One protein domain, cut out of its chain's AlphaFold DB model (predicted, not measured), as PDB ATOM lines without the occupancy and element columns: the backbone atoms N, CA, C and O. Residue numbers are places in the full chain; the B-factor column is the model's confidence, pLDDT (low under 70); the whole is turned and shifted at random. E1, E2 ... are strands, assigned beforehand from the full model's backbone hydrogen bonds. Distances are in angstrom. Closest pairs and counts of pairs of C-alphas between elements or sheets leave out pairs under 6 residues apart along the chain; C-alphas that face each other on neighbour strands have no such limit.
ATOM      1  N   GLY A  14     -28.689 -11.295 -15.518       53.66
ATOM      2  CA  GLY A  14     -28.466 -12.121 -16.686       53.66
ATOM      3  C   GLY A  14     -29.263 -13.424 -16.610       53.66
ATOM      4  O   GLY A  14     -28.973 -14.309 -15.810       53.66
ATOM      5  N   PHE A  15     -30.183 -13.571 -17.558       60.47
ATOM      6  CA  PHE A  15     -30.497 -14.825 -18.248       60.47
ATOM      7  C   PHE A  15     -31.694 -15.672 -17.774       60.47
ATOM      8  O   PHE A  15     -32.029 -16.639 -18.458       60.47
ATOM      9  N   ALA A  16     -32.397 -15.320 -16.695       66.50
ATOM     10  CA  ALA A  16     -33.709 -15.915 -16.411       66.50
ATOM     11  C   ALA A  16     -34.824 -14.961 -16.863       66.50
ATOM     12  O   ALA A  16     -35.032 -13.914 -16.252       66.50
ATOM     13  N   HIS A  17     -35.536 -15.304 -17.939       82.94
ATOM     14  CA  HIS A  17     -36.725 -14.559 -18.361       82.94
ATOM     15  C   HIS A  17     -37.942 -15.100 -17.610       82.94
ATOM     16  O   HIS A  17     -38.190 -16.304 -17.636       82.94
ATOM     17  N   SER A  18     -38.696 -14.222 -16.946       87.56
ATOM     18  CA  SER A  18     -39.943 -14.587 -16.275       87.56
ATOM     19  C   SER A  18     -41.131 -13.914 -16.953       87.56
ATOM     20  O   SER A  18     -41.096 -12.712 -17.209       87.56
ATOM     21  N   GLN A  19     -42.182 -14.680 -17.230       94.06
ATOM     22  CA  GLN A  19     -43.422 -14.198 -17.827       94.06
ATOM     23  C   GLN A  19     -44.605 -14.531 -16.919       94.06
ATOM     24  O   GLN A  19     -44.844 -15.694 -16.604       94.06
ATOM     25  N   ALA A  20     -45.371 -13.514 -16.531       96.69
ATOM     26  CA  ALA A  20     -46.605 -13.700 -15.778       96.69
ATOM     27  C   ALA A  20     -47.703 -14.338 -16.649       96.69
ATOM     28  O   ALA A  20     -47.840 -14.033 -17.834       96.69
ATOM     29  N   ILE A  21     -48.509 -15.199 -16.030       96.06
ATOM     30  CA  ILE A  21     -49.693 -15.822 -16.616       96.06
ATOM     31  C   ILE A  21     -50.919 -15.186 -15.966       96.06
ATOM     32  O   ILE A  21     -51.078 -15.229 -14.743       96.06
ATOM     33  N   TYR A  22     -51.811 -14.649 -16.793       97.25
ATOM     34  CA  TYR A  22     -53.099 -14.114 -16.367       97.25
ATOM     35  C   TYR A  22     -54.244 -14.921 -16.978       97.25
ATOM     36  O   TYR A  22     -54.123 -15.456 -18.080       97.25
ATOM     37  N   GLY A  23     -55.344 -15.036 -16.239       95.94
ATOM     38  CA  GLY A  23     -56.581 -15.635 -16.724       95.94
ATOM     39  C   GLY A  23     -57.408 -14.675 -17.588       95.94
ATOM     40  O   GLY A  23     -57.043 -13.509 -17.754       95.94
ATOM     41  N   PRO A  24     -58.548 -15.144 -18.123       95.00
ATOM     42  CA  PRO A  24     -59.407 -14.355 -19.008       95.00
ATOM     43  C   PRO A  24     -59.955 -13.071 -18.376       95.00
ATOM     44  O   PRO A  24     -60.239 -12.119 -19.094       95.00
ATOM     45  N   ASN A  25     -60.082 -13.030 -17.046       96.81
ATOM     46  CA  ASN A  25     -60.565 -11.859 -16.313       96.81
ATOM     47  C   ASN A  25     -59.410 -11.017 -15.739       96.81
ATOM     48  O   ASN A  25     -59.636 -10.155 -14.893       96.81
ATOM     49  N   GLY A  26     -58.168 -11.275 -16.165       95.50
ATOM     50  CA  GLY A  26     -56.972 -10.592 -15.670       95.50
ATOM     51  C   GLY A  26     -56.480 -11.092 -14.312       95.50
ATOM     52  O   GLY A  26     -55.585 -10.486 -13.727       95.50
ATOM     53  N   GLU A  27     -57.027 -12.189 -13.783       97.12
ATOM     54  CA  GLU A  27     -56.560 -12.741 -12.518       97.12
ATOM     55  C   GLU A  27     -55.166 -13.363 -12.665       97.12
ATOM     56  O   GLU A  27     -54.895 -14.097 -13.617       97.12
ATOM     57  N   TYR A  28     -54.270 -13.095 -11.716       97.00
ATOM     58  CA  TYR A  28     -52.930 -13.676 -11.728       97.00
ATOM     59  C   TYR A  28     -52.993 -15.187 -11.466       97.00
ATOM     60  O   TYR A  28     -53.515 -15.627 -10.440       97.00
ATOM     61  N   LYS A  29     -52.466 -15.991 -12.393       97.31
ATOM     62  CA  LYS A  29     -52.439 -17.463 -12.305       97.31
ATOM     63  C   LYS A  29     -51.068 -18.020 -11.941       97.31
ATOM     64  O   LYS A  29     -50.990 -19.185 -11.550       97.31
ATOM     65  N   GLY A  30     -50.016 -17.209 -12.040       97.31
ATOM     66  CA  GLY A  30     -48.644 -17.628 -11.786       97.31
ATOM     67  C   GLY A  30     -47.678 -17.082 -12.824       97.31
ATOM     68  O   GLY A  30     -47.942 -16.054 -13.443       97.31
ATOM     69  N   TYR A  31     -46.558 -17.766 -13.021       97.31
ATOM     70  CA  TYR A  31     -45.516 -17.321 -13.940       97.31
ATOM     71  C   TYR A  31     -44.724 -18.493 -14.517       97.31
ATOM     72  O   TYR A  31     -44.677 -19.582 -13.944       97.31
ATOM     73  N   ILE A  32     -44.084 -18.249 -15.655       96.88
ATOM     74  CA  ILE A  32     -43.111 -19.145 -16.275       96.88
ATOM     75  C   ILE A  32     -41.745 -18.507 -16.123       96.88
ATOM     76  O   ILE A  32     -41.573 -17.354 -16.495       96.88
ATOM     77  N   GLN A  33     -40.774 -19.260 -15.619       94.62
ATOM     78  CA  GLN A  33     -39.377 -18.859 -15.572       94.62
ATOM     79  C   GLN A  33     -38.561 -19.730 -16.521       94.62
ATOM     80  O   GLN A  33     -38.405 -20.933 -16.302       94.62
ATOM     81  N   THR A  34     -38.007 -19.106 -17.552       92.81
ATOM     82  CA  THR A  34     -37.148 -19.751 -18.540       92.81
ATOM     83  C   THR A  34     -35.693 -19.483 -18.204       92.81
ATOM     84  O   THR A  34     -35.258 -18.332 -18.147       92.81
ATOM     85  N   SER A  35     -34.942 -20.553 -17.971       88.56
ATOM     86  CA  SER A  35     -33.501 -20.507 -17.763       88.56
ATOM     87  C   SER A  35     -32.743 -20.478 -19.099       88.56
ATOM     88  O   SER A  35     -33.276 -20.866 -20.142       88.56
ATOM     89  N   PRO A  36     -31.465 -20.063 -19.091       83.69
ATOM     90  CA  PRO A  36     -30.696 -19.793 -20.313       83.69
ATOM     91  C   PRO A  36     -30.412 -21.062 -21.122       83.69
ATOM     92  O   PRO A  36     -30.147 -21.014 -22.315       83.69
ATOM     93  N   ASN A  37     -30.465 -22.211 -20.450       82.94
ATOM     94  CA  ASN A  37     -30.307 -23.544 -21.017       82.94
ATOM     95  C   ASN A  37     -31.587 -24.080 -21.693       82.94
ATOM     96  O   ASN A  37     -31.615 -25.249 -22.070       82.94
ATOM     97  N   GLY A  38     -32.645 -23.269 -21.823       83.88
ATOM     98  CA  GLY A  38     -33.863 -23.638 -22.550       83.88
ATOM     99  C   GLY A  38     -34.887 -24.448 -21.747       83.88
ATOM    100  O   GLY A  38     -35.819 -24.995 -22.336       83.88
ATOM    101  N   VAL A  39     -34.740 -24.529 -20.421       92.75
ATOM    102  CA  VAL A  39     -35.749 -25.126 -19.533       92.75
ATOM    103  C   VAL A  39     -36.710 -24.040 -19.056       92.75
ATOM    104  O   VAL A  39     -36.287 -23.007 -18.546       92.75
ATOM    105  N   SER A  40     -38.012 -24.269 -19.203       95.56
ATOM    106  CA  SER A  40     -39.066 -23.378 -18.711       95.56
ATOM    107  C   SER A  40     -39.804 -24.033 -17.556       95.56
ATOM    108  O   SER A  40     -40.420 -25.077 -17.731       95.56
ATOM    109  N   ASN A  41     -39.755 -23.424 -16.377       96.25
ATOM    110  CA  ASN A  41     -40.437 -23.889 -15.173       96.25
ATOM    111  C   ASN A  41     -41.714 -23.079 -14.961       96.25
ATOM    112  O   ASN A  41     -41.673 -21.853 -15.023       96.25
ATOM    113  N   SER A  42     -42.832 -23.749 -14.700       96.81
ATOM    114  CA  SER A  42     -44.116 -23.100 -14.431       96.81
ATOM    115  C   SER A  42     -44.419 -23.116 -12.941       96.81
ATOM    116  O   SER A  42     -44.265 -24.143 -12.277       96.81
ATOM    117  N   TYR A  43     -44.902 -21.993 -12.426       97.56
ATOM    118  CA  TYR A  43     -45.278 -21.819 -11.029       97.56
ATOM    119  C   TYR A  43     -46.695 -21.266 -10.943       97.56
ATOM    120  O   TYR A  43     -47.107 -20.461 -11.775       97.56
ATOM    121  N   SER A  44     -47.446 -21.704  -9.937       97.06
ATOM    122  CA  SER A  44     -48.785 -21.195  -9.637       97.06
ATOM    123  C   SER A  44     -48.739 -19.788  -9.028       97.06
ATOM    124  O   SER A  44     -47.678 -19.273  -8.675       97.06
ATOM    125  N   ALA A  45     -49.909 -19.171  -8.853       95.81
ATOM    126  CA  ALA A  45     -50.045 -17.849  -8.239       95.81
ATOM    127  C   ALA A  45     -49.450 -17.763  -6.821       95.81
ATOM    128  O   ALA A  45     -49.008 -16.695  -6.409       95.81
ATOM    129  N   THR A  46     -49.408 -18.881  -6.089       96.75
ATOM    130  CA  THR A  46     -48.813 -18.977  -4.747       96.75
ATOM    131  C   THR A  46     -47.318 -19.315  -4.771       96.75
ATOM    132  O   THR A  46     -46.705 -19.429  -3.714       96.75
ATOM    133  N   GLY A  47     -46.725 -19.495  -5.955       94.19
ATOM    134  CA  GLY A  47     -45.324 -19.878  -6.130       94.19
ATOM    135  C   GLY A  47     -45.058 -21.385  -6.072       94.19
ATOM    136  O   GLY A  47     -43.902 -21.794  -6.143       94.19
ATOM    137  N   ALA A  48     -46.088 -22.234  -5.973       97.00
ATOM    138  CA  ALA A  48     -45.891 -23.684  -6.035       97.00
ATOM    139  C   ALA A  48     -45.467 -24.112  -7.448       97.00
ATOM    140  O   ALA A  48     -46.072 -23.674  -8.428       97.00
ATOM    141  N   PHE A  49     -44.442 -24.962  -7.543       96.69
ATOM    142  CA  PHE A  49     -43.964 -25.515  -8.810       96.69
ATOM    143  C   PHE A  49     -45.014 -26.444  -9.426       96.69
ATOM    144  O   PHE A  49     -45.499 -27.359  -8.766       96.69
ATOM    145  N   GLN A  50     -45.340 -26.210 -10.696       97.12
ATOM    146  CA  GLN A  50     -46.374 -26.939 -11.434       97.12
ATOM    147  C   GLN A  50     -45.791 -27.926 -12.452       97.12
ATOM    148  O   GLN A  50     -46.497 -28.836 -12.876       97.12
ATOM    149  N   GLY A  51     -44.526 -27.761 -12.844       97.31
ATOM    150  CA  GLY A  51     -43.872 -28.593 -13.851       97.31
ATOM    151  C   GLY A  51     -42.898 -27.809 -14.723       97.31
ATOM    152  O   GLY A  51     -42.719 -26.598 -14.560       97.31
ATOM    153  N   SER A  52     -42.270 -28.504 -15.665       97.06
ATOM    154  CA  SER A  52     -41.269 -27.929 -16.559       97.06
ATOM    155  C   SER A  52     -41.432 -28.383 -18.006       97.06
ATOM    156  O   SER A  52     -41.974 -29.447 -18.299       97.06
ATOM    157  N   ALA A  53     -40.947 -27.552 -18.923       96.69
ATOM    158  CA  ALA A  53     -40.818 -27.853 -20.337       96.69
ATOM    159  C   ALA A  53     -39.351 -27.708 -20.752       96.69
ATOM    160  O   ALA A  53     -38.706 -26.716 -20.407       96.69
ATOM    161  N   GLN A  54     -38.821 -28.676 -21.495       94.88
ATOM    162  CA  GLN A  54     -37.442 -28.661 -21.975       94.88
ATOM    163  C   GLN A  54     -37.394 -28.876 -23.484       94.88
ATOM    164  O   GLN A  54     -37.854 -29.902 -23.989       94.88
ATOM    165  N   VAL A  55     -36.778 -27.930 -24.190       89.56
ATOM    166  CA  VAL A  55     -36.521 -28.050 -25.627       89.56
ATOM    167  C   VAL A  55     -35.272 -28.905 -25.855       89.56
ATOM    168  O   VAL A  55     -34.212 -28.641 -25.289       89.56
ATOM    169  N   GLN A  56     -35.395 -29.938 -26.684       87.62
ATOM    170  CA  GLN A  56     -34.298 -30.778 -27.165       87.62
ATOM    171  C   GLN A  56     -34.429 -30.920 -28.685       87.62
ATOM    172  O   GLN A  56     -35.271 -31.662 -29.188       87.62
ATOM    173  N   GLY A  57     -33.611 -30.168 -29.425       86.56
ATOM    174  CA  GLY A  57     -33.703 -30.103 -30.885       86.56
ATOM    175  C   GLY A  57     -35.047 -29.527 -31.342       86.56
ATOM    176  O   GLY A  57     -35.391 -28.396 -31.013       86.56
ATOM    177  N   ASN A  58     -35.800 -30.314 -32.104       87.44
ATOM    178  CA  ASN A  58     -37.131 -30.001 -32.636       87.44
ATOM    179  C   ASN A  58     -38.284 -30.544 -31.769       87.44
ATOM    180  O   ASN A  58     -39.442 -30.487 -32.184       87.44
ATOM    181  N   GLN A  59     -37.983 -31.054 -30.575       92.19
ATOM    182  CA  GLN A  59     -38.959 -31.590 -29.634       92.19
ATOM    183  C   GLN A  59     -38.967 -30.773 -28.338       92.19
ATOM    184  O   GLN A  59     -37.928 -30.322 -27.862       92.19
ATOM    185  N   THR A  60     -40.142 -30.588 -27.743       94.31
ATOM    186  CA  THR A  60     -40.306 -30.046 -26.388       94.31
ATOM    187  C   THR A  60     -40.911 -31.120 -25.499       94.31
ATOM    188  O   THR A  60     -41.999 -31.611 -25.786       94.31
ATOM    189  N   ASN A  61     -40.200 -31.489 -24.437       96.31
ATOM    190  CA  ASN A  61     -40.623 -32.476 -23.444       96.31
ATOM    191  C   ASN A  61     -41.270 -31.781 -22.248       96.31
ATOM    192  O   ASN A  61     -40.772 -30.741 -21.820       96.31
ATOM    193  N   PHE A  62     -42.319 -32.373 -21.684       97.56
ATOM    194  CA  PHE A  62     -43.042 -31.844 -20.529       97.56
ATOM    195  C   PHE A  62     -42.906 -32.775 -19.332       97.56
ATOM    196  O   PHE A  62     -43.031 -33.997 -19.457       97.56
ATOM    197  N   TYR A  63     -42.694 -32.182 -18.164       98.00
ATOM    198  CA  TYR A  63     -42.561 -32.880 -16.897       98.00
ATOM    199  C   TYR A  63     -43.503 -32.265 -15.870       98.00
ATOM    200  O   TYR A  63     -43.654 -31.046 -15.793       98.00
ATOM    201  N   GLY A  64     -44.127 -33.118 -15.067       97.62
ATOM    202  CA  GLY A  64     -44.975 -32.688 -13.966       97.62
ATOM    203  C   GLY A  64     -44.172 -32.206 -12.752       97.62
ATOM    204  O   GLY A  64     -42.937 -32.215 -12.757       97.62
ATOM    205  N   PRO A  65     -44.861 -31.805 -11.673       95.81
ATOM    206  CA  PRO A  65     -44.220 -31.169 -10.527       95.81
ATOM    207  C   PRO A  65     -43.322 -32.109  -9.708       95.81
ATOM    208  O   PRO A  65     -42.467 -31.634  -8.969       95.81
ATOM    209  N   GLN A  66     -43.468 -33.430  -9.855       96.56
ATOM    210  CA  GLN A  66     -42.587 -34.439  -9.256       96.56
ATOM    211  C   GLN A  66     -41.521 -34.956 -10.245       96.56
ATOM    212  O   GLN A  66     -40.851 -35.947  -9.967       96.56
ATOM    213  N   GLY A  67     -41.357 -34.302 -11.403       94.56
ATOM    214  CA  GLY A  67     -40.378 -34.672 -12.431       94.56
ATOM    215  C   GLY A  67     -40.798 -35.837 -13.333       94.56
ATOM    216  O   GLY A  67     -40.029 -36.261 -14.192       94.56
ATOM    217  N   GLN A  68     -42.014 -36.358 -13.178       97.56
ATOM    218  CA  GLN A  68     -42.570 -37.387 -14.050       97.56
ATOM    219  C   GLN A  68     -42.768 -36.848 -15.467       97.56
ATOM    220  O   GLN A  68     -43.326 -35.769 -15.654       97.56
ATOM    221  N   TYR A  69     -42.346 -37.611 -16.471       97.19
ATOM    222  CA  TYR A  69     -42.561 -37.265 -17.872       97.19
ATOM    223  C   TYR A  69     -44.056 -37.332 -18.227       97.19
ATOM    224  O   TYR A  69     -44.724 -38.322 -17.929       97.19
ATOM    225  N   GLN A  70     -44.576 -36.280 -18.858       97.44
ATOM    226  CA  GLN A  70     -45.993 -36.137 -19.222       97.44
ATOM    227  C   GLN A  70     -46.239 -36.155 -20.734       97.44
ATOM    228  O   GLN A  70     -47.390 -36.159 -21.165       97.44
ATOM    229  N   GLY A  71     -45.180 -36.193 -21.543       96.69
ATOM    230  CA  GLY A  71     -45.275 -36.239 -22.998       96.69
ATOM    231  C   GLY A  71     -44.351 -35.238 -23.676       96.69
ATOM    232  O   GLY A  71     -43.540 -34.567 -23.035       96.69
ATOM    233  N   ASN A  72     -44.485 -35.143 -24.995       96.38
ATOM    234  CA  ASN A  72     -43.744 -34.192 -25.805       96.38
ATOM    235  C   ASN A  72     -44.599 -33.641 -26.948       96.38
ATOM    236  O   ASN A  72     -45.618 -34.222 -27.316       96.38
ATOM    237  N   ILE A  73     -44.142 -32.528 -27.510       93.88
ATOM    238  CA  ILE A  73     -44.549 -32.057 -28.831       93.88
ATOM    239  C   ILE A  73     -43.321 -32.010 -29.732       93.88
ATOM    240  O   ILE A  73     -42.241 -31.620 -29.287       93.88
ATOM    241  N   GLN A  74     -43.491 -32.361 -31.002       91.94
ATOM    242  CA  GLN A  74     -42.445 -32.260 -32.012       91.94
ATOM    243  C   GLN A  74     -42.887 -31.276 -33.092       91.94
ATOM    244  O   GLN A  74     -43.960 -31.423 -33.679       91.94
ATOM    245  N   ALA A  75     -42.064 -30.262 -33.353       81.94
ATOM    246  CA  ALA A  75     -42.291 -29.364 -34.473       81.94
ATOM    247  C   ALA A  75     -42.088 -30.137 -35.795       81.94
ATOM    248  O   ALA A  75     -41.098 -30.870 -35.915       81.94
TER     249      ALA A  75
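Overview. This is residues 14 to 75 of the 100 residues of an uncharacterized protein of Polynucleobacter asymbioticus (strain DSM 18221 / CIP 109841 / QLW-P1DMWA-1) (UniProt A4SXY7). The domain is a single twisted sheet of six strands, a zigzag ribbon in which the chain folds back at each turn and lays the next strand beside the last. From edge strand E1 to edge strand E6 the strands' lines turn by 80 degrees and the way across the sheet turns by 81 degrees, and no helix or second sheet covers either face. The printed part has 62 residues with no named helix and six named strands, E1 to E6 in chain order, which is also their order across the sheet, all antiparallel; the class is all strand. The whole is only just compact, close to loose, with a radius of gyration of the C-alphas of 12.4 A, and it spans 34 by 28 by 22 A.

Along the chain. After residues 14 to 16, E1 covers residues 17 to 22, 16.5 A long, and begins with C-alpha 17 at (-36.725, -14.559, -18.361). E2, residues 28 to 34, measures 18.2 A, and E3, residues 39 to 44, measures 16.8 A. E4, residues 49 to 56, is the longest strand at 8 residues and 21.4 A; its C-alpha 49 is at (-43.964, -25.515, -8.810). E5, residues 59 to 63, measures 13.3 A. E6, residues 69 to 74, measures 15.0 A and ends with C-alpha 74 at (-42.445, -32.260, -32.012).

Arrangement. The six strands form a meander, each strand the antiparallel neighbour of the one before, and each such pair is a hairpin. E1 and E2 run at 158 degrees, with N 19 and O 32 at 2.8 A, within hydrogen-bond range. E2 and E3 run at 162 degrees, with N 33 and O 41 at 2.8 A. E3 and E4 run at 161 degrees; N 40 and O 53 are 2.8 A apart, and the C-alphas of Asn 41 and Ser 52, which face each other, 4.4 A. E4 and E5 run at 159 degrees, with N 54 and O 61 at 2.9 A. E5 and E6 run at 162 degrees, with N 60 and O 73 at 2.8 A. E1 and E6 are apart, and so, for instance, are E2 and E5.

Size, cuts and confidence. The two C-alphas farthest apart are those of Asn 25 and Gly 57, at 35.6 A. The centre of E3 is nearest to the mean of the C-alphas, at 3.1 A, and that of E6 farthest, at 12.9 A. The five links between the strands are tight, with 2 residues from E4 to E5, and the printed part has no cut. The mean pLDDT of the printed part is 92.5, and residues 14 to 16 are under 70.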